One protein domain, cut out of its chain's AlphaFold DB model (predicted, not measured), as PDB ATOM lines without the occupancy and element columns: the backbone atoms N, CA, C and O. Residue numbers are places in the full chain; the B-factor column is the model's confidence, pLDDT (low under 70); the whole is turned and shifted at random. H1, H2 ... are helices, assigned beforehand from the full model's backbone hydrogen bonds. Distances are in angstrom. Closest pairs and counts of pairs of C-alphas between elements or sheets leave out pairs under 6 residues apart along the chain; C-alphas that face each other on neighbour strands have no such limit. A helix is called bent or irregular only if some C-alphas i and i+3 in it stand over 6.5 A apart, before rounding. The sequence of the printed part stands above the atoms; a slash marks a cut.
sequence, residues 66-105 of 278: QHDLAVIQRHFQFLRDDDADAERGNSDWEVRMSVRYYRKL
ATOM      1  N   GLN A  66       3.323  34.122 -21.347       85.19
ATOM      2  CA  GLN A  66       3.028  35.531 -21.050       85.19
ATOM      3  C   GLN A  66       4.132  36.161 -20.189       85.19
ATOM      4  O   GLN A  66       4.446  37.337 -20.353       85.19
ATOM      5  N   HIS A  67       4.761  35.356 -19.326       87.06
ATOM      6  CA  HIS A  67       5.922  35.762 -18.546       87.06
ATOM      7  C   HIS A  67       7.131  36.067 -19.440       87.06
ATOM      8  O   HIS A  67       7.664  37.171 -19.380       87.06
ATOM      9  N   ASP A  68       7.513  35.145 -20.327       87.31
ATOM     10  CA  ASP A  68       8.641  35.343 -21.247       87.31
ATOM     11  C   ASP A  68       8.413  36.546 -22.168       87.31
ATOM     12  O   ASP A  68       9.332  37.319 -22.434       87.31
ATOM     13  N   LEU A  69       7.174  36.740 -22.630       87.62
ATOM     14  CA  LEU A  69       6.792  37.888 -23.444       87.62
ATOM     15  C   LEU A  69       6.942  39.196 -22.659       87.62
ATOM     16  O   LEU A  69       7.486  40.157 -23.199       87.62
ATOM     17  N   ALA A  70       6.509  39.231 -21.396       90.25
ATOM     18  CA  ALA A  70       6.675  40.395 -20.529       90.25
ATOM     19  C   ALA A  70       8.158  40.705 -20.267       90.25
ATOM     20  O   ALA A  70       8.561  41.868 -20.320       90.25
ATOM     21  N   VAL A  71       8.986  39.676 -20.059       90.38
ATOM     22  CA  VAL A  71      10.442  39.823 -19.911       90.38
ATOM     23  C   VAL A  71      11.059  40.408 -21.186       90.38
ATOM     24  O   VAL A  71      11.780  41.403 -21.118       90.38
ATOM     25  N   ILE A  72      10.722  39.856 -22.358       89.88
ATOM     26  CA  ILE A  72      11.213  40.357 -23.652       89.88
ATOM     27  C   ILE A  72      10.777  41.807 -23.877       89.88
ATOM     28  O   ILE A  72      11.577  42.610 -24.344       89.88
ATOM     29  N   GLN A  73       9.532  42.158 -23.543       88.69
ATOM     30  CA  GLN A  73       9.025  43.526 -23.672       88.69
ATOM     31  C   GLN A  73       9.756  44.499 -22.742       88.69
ATOM     32  O   GLN A  73      10.094  45.602 -23.164       88.69
ATOM     33  N   ARG A  74      10.036  44.091 -21.500       89.50
ATOM     34  CA  ARG A  74      10.734  44.916 -20.506       89.50
ATOM     35  C   ARG A  74      12.181  45.215 -20.902       89.50
ATOM     36  O   ARG A  74      12.633  46.343 -20.741       89.50
ATOM     37  N   HIS A  75      12.894  44.214 -21.412       88.38
ATOM     38  CA  HIS A  75      14.308  44.310 -21.808       88.38
ATOM     39  C   HIS A  75      14.499  44.606 -23.303       88.38
ATOM     40  O   HIS A  75      15.615  44.488 -23.833       88.38
ATOM     41  N   PHE A  76      13.415  44.955 -24.003       86.50
ATOM     42  CA  PHE A  76      13.473  45.319 -25.408       86.50
ATOM     43  C   PHE A  76      14.277  46.606 -25.573       86.50
ATOM     44  O   PHE A  76      13.987  47.629 -24.955       86.50
ATOM     45  N   GLN A  77      15.268  46.536 -26.455       87.56
ATOM     46  CA  GLN A  77      16.025  47.684 -26.919       87.56
ATOM     47  C   GLN A  77      16.077  47.634 -28.441       87.56
ATOM     48  O   GLN A  77      16.319  46.577 -29.034       87.56
ATOM     49  N   PHE A  78      15.819  48.769 -29.080       85.88
ATOM     50  CA  PHE A  78      15.826  48.911 -30.527       85.88
ATOM     51  C   PHE A  78      17.237  48.690 -31.082       85.88
ATOM     52  O   PHE A  78      17.416  47.916 -32.030       85.88
ATOM     53  N   LEU A  79      18.239  49.304 -30.445       87.19
ATOM     54  CA  LEU A  79      19.660  49.030 -30.643       87.19
ATOM     55  C   LEU A  79      20.263  48.504 -29.347       87.19
ATOM     56  O   LEU A  79      20.079  49.097 -28.289       87.19
ATOM     57  N   ARG A  80      20.969  47.381 -29.459       88.62
ATOM     58  CA  ARG A  80      21.676  46.741 -28.355       88.62
ATOM     59  C   ARG A  80      23.170  46.977 -28.477       88.62
ATOM     60  O   ARG A  80      23.701  46.976 -29.584       88.62
ATOM     61  N   ASP A  81      23.800  47.171 -27.329       88.00
ATOM     62  CA  ASP A  81      25.247  47.206 -27.178       88.00
ATOM     63  C   ASP A  81      25.706  45.786 -26.834       88.00
ATOM     64  O   ASP A  81      25.354  45.262 -25.774       88.00
ATOM     65  N   ASP A  82      26.428  45.155 -27.762       86.56
ATOM     66  CA  ASP A  82      26.856  43.762 -27.637       86.56
ATOM     67  C   ASP A  82      27.821  43.553 -26.454       86.56
ATOM     68  O   ASP A  82      27.745  42.505 -25.806       86.56
ATOM     69  N   ASP A  83      28.668  44.537 -26.133       88.75
ATOM     70  CA  ASP A  83      29.631  44.448 -25.029       88.75
ATOM     71  C   ASP A  83      28.906  44.587 -23.687       88.75
ATOM     72  O   ASP A  83      29.062  43.759 -22.783       88.75
ATOM     73  N   ALA A  84      28.023  45.583 -23.577       88.25
ATOM     74  CA  ALA A  84      27.228  45.785 -22.371       88.25
ATOM     75  C   ALA A  84      26.247  44.620 -22.125       88.25
ATOM     76  O   ALA A  84      25.988  44.245 -20.978       88.25
ATOM     77  N   ASP A  85      25.695  44.032 -23.189       89.81
ATOM     78  CA  ASP A  85      24.846  42.845 -23.104       89.81
ATOM     79  C   ASP A  85      25.620  41.573 -22.753       89.81
ATOM     80  O   ASP A  85      25.063  40.714 -22.065       89.81
ATOM     81  N   ALA A  86      26.870  41.430 -23.203       88.44
ATOM     82  CA  ALA A  86      27.720  40.306 -22.821       88.44
ATOM     83  C   ALA A  86      28.016  40.329 -21.316       88.44
ATOM     84  O   ALA A  86      27.862  39.306 -20.647       88.44
ATOM     85  N   GLU A  87      28.344  41.504 -20.774       90.81
ATOM     86  CA  GLU A  87      28.602  41.684 -19.345       90.81
ATOM     87  C   GLU A  87      27.342  41.405 -18.509       90.81
ATOM     88  O   GLU A  87      27.338  40.533 -17.638       90.81
ATOM     89  N   ARG A  88      26.220  42.073 -18.820       88.38
ATOM     90  CA  ARG A  88      24.953  41.878 -18.086       88.38
ATOM     91  C   ARG A  88      24.389  40.467 -18.244       88.38
ATOM     92  O   ARG A  88      23.816  39.915 -17.308       88.38
ATOM     93  N   GLY A  89      24.542  39.869 -19.423       88.69
ATOM     94  CA  GLY A  89      24.026  38.538 -19.737       88.69
ATOM     95  C   GLY A  89      24.726  37.396 -18.995       88.69
ATOM     96  O   GLY A  89      24.179  36.286 -18.963       88.69
ATOM     97  N   ASN A  90      25.895  37.646 -18.389       88.06
ATOM     98  CA  ASN A  90      26.584  36.675 -17.534       88.06
ATOM     99  C   ASN A  90      25.826  36.436 -16.221       88.06
ATOM    100  O   ASN A  90      25.699  35.289 -15.793       88.06
ATOM    101  N   SER A  91      25.292  37.493 -15.606       88.75
ATOM    102  CA  SER A  91      24.594  37.423 -14.317       88.75
ATOM    103  C   SER A  91      23.068  37.394 -14.446       88.75
ATOM    104  O   SER A  91      22.408  36.804 -13.591       88.75
ATOM    105  N   ASP A  92      22.500  37.947 -15.524       92.75
ATOM    106  CA  ASP A  92      21.052  38.056 -15.724       92.75
ATOM    107  C   ASP A  92      20.556  37.214 -16.918       92.75
ATOM    108  O   ASP A  92      20.892  37.433 -18.090       92.75
ATOM    109  N   TRP A  93      19.718  36.219 -16.620       91.81
ATOM    110  CA  TRP A  93      19.141  35.340 -17.634       91.81
ATOM    111  C   TRP A  93      18.065  36.028 -18.485       91.81
ATOM    112  O   TRP A  93      17.905  35.648 -19.649       91.81
ATOM    113  N   GLU A  94      17.366  37.037 -17.954       92.81
ATOM    114  CA  GLU A  94      16.334  37.796 -18.671       92.81
ATOM    115  C   GLU A  94      16.962  38.607 -19.809       92.81
ATOM    116  O   GLU A  94      16.481  38.602 -20.952       92.81
ATOM    117  N   VAL A  95      18.113  39.226 -19.519       91.00
ATOM    118  CA  VAL A  95      18.945  39.911 -20.513       91.00
ATOM    119  C   VAL A  95      19.404  38.915 -21.570       91.00
ATOM    120  O   VAL A  95      19.183  39.150 -22.759       91.00
ATOM    121  N   ARG A  96      19.967  37.768 -21.165       91.81
ATOM    122  CA  ARG A  96      20.450  36.730 -22.092       91.81
ATOM    123  C   ARG A  96      19.339  36.185 -23.000       91.81
ATOM    124  O   ARG A  96      19.570  35.964 -24.192       91.81
ATOM    125  N   MET A  97      18.133  35.993 -22.468       89.88
ATOM    126  CA  MET A  97      16.959  35.594 -23.250       89.88
ATOM    127  C   MET A  97      16.591  36.665 -24.285       89.88
ATOM    128  O   MET A  97      16.384  36.350 -25.461       89.88
ATOM    129  N   SER A  98      16.588  37.928 -23.872       89.88
ATOM    130  CA  SER A  98      16.266  39.066 -24.734       89.88
ATOM    131  C   SER A  98      17.312  39.276 -25.839       89.88
ATOM    132  O   SER A  98      16.927  39.468 -26.996       89.88
ATOM    133  N   VAL A  99      18.615  39.108 -25.548       90.06
ATOM    134  CA  VAL A  99      19.699  39.076 -26.563       90.06
ATOM    135  C   VAL A  99      19.398  38.003 -27.610       90.06
ATOM    136  O   VAL A  99      19.455  38.249 -28.818       90.06
ATOM    137  N   ARG A 100      19.071  36.784 -27.159       89.38
ATOM    138  CA  ARG A 100      18.816  35.645 -28.052       89.38
ATOM    139  C   ARG A 100      17.621  35.904 -28.964       89.38
ATOM    140  O   ARG A 100      17.668  35.507 -30.128       89.38
ATOM    141  N   TYR A 101      16.573  36.553 -28.462       86.19
ATOM    142  CA  TYR A 101      15.440  36.968 -29.285       86.19
ATOM    143  C   TYR A 101      15.851  38.040 -30.301       86.19
ATOM    144  O   TYR A 101      15.599  37.889 -31.495       86.19
ATOM    145  N   TYR A 102      16.572  39.071 -29.858       87.25
ATOM    146  CA  TYR A 102      17.042  40.164 -30.710       87.25
ATOM    147  C   TYR A 102      17.905  39.690 -31.890       87.25
ATOM    148  O   TYR A 102      17.758  40.178 -33.013       87.25
ATOM    149  N   ARG A 103      18.763  38.686 -31.668       87.06
ATOM    150  CA  ARG A 103      19.604  38.067 -32.709       87.06
ATOM    151  C   ARG A 103      18.808  37.311 -33.776       87.06
ATOM    152  O   ARG A 103      19.308  37.140 -34.881       87.06
ATOM    153  N   LYS A 104      17.580  36.874 -33.473       85.00
ATOM    154  CA  LYS A 104      16.684  36.243 -34.457       85.00
ATOM    155  C   LYS A 104      15.976  37.263 -35.351       85.00
ATOM    156  O   LYS A 104      15.398  36.875 -36.364       85.00
ATOM    157  N   LEU A 105      15.982  38.548 -34.989       84.19
ATOM    158  CA  LEU A 105      15.322  39.585 -35.773       84.19
ATOM    159  C   LEU A 105      16.117  39.891 -37.047       84.19
ATOM    160  O   LEU A 105      17.301  40.223 -37.002       84.19
TER     161      LEU A 105
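Overview. This is residues 66 to 105 of the 278 residues of an uncharacterized protein of Globisporangium ultimum (strain ATCC 200006 / CBS 805.95 / DAOM BR144) (UniProt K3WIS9). Three short helices make a small open assembly with H3 between the other two: H1 packs crosswise on one side of H3, and H2 folds into a slanted helical hairpin with H3 on another side. H1 and H2 stay apart, and the link of residues 75 to 81 passes from one to the other. The printed part has 40 residues with three named helices, in the order H1, H2, H3, and no named strand; the class is all helix. It is compact, with a radius of gyration of the C-alphas of 9.4 A, and the C-alphas span 28 by 21 by 15 A along their three main axes.

Arrangement. The first helix, H1, residues 66 to 74, touches H3, residues 93 to 104, and their lines are about perpendicular at 81 degrees. Their closest C-alphas are those of Ile 72 and Ser 98, 5.3 A apart, and their centres are 10.9 A apart. H2, residues 82 to 91, is apart from H1. H2 touches H3, and the closest C-alphas of the two are those of Gly 89 and Arg 96, 4.6 A apart. H3 touches H2 with residues 95 to 99 alone. H2 and H3 form a helical hairpin, running opposite ways at a tilt of 37 degrees, only just steep; their centres are 10.5 A apart. In H1 every backbone O i to N i+4 pair is within hydrogen-bond range; in H2 it is 5 of 6 pairs and in H3 7 of 8.

Along the chain. H1 runs from Gln 66, with its C-alpha at (3.028, 35.531, -21.050), to Arg 74, and measures 12.2 A from first to last C-alpha. H2 runs from Asp 82, with its C-alpha at (26.856, 43.762, -27.637), to Ser 91, over 14.9 A. H3, the longest helix with 12 residues, runs from Trp 93 to Lys 104 over 17.0 A, and C-alpha 104 is at (16.684, 36.243, -34.457). None of the three helices is bent or irregular.

Size, cuts and confidence. The two C-alphas farthest apart are those of Gln 66 and Asp 83, at 28.3 A, while the first and last printed C-alphas, those of Gln 66 and Leu 105, are 19.6 A apart. The printed part has no cut. The link from H1 to H2, with 7 residues between them, is short, and the link from H2 to H3, with 1 residue between them, is tight; neither is long. The mean pLDDT of the printed part is 88.6, and no printed residue is under 70.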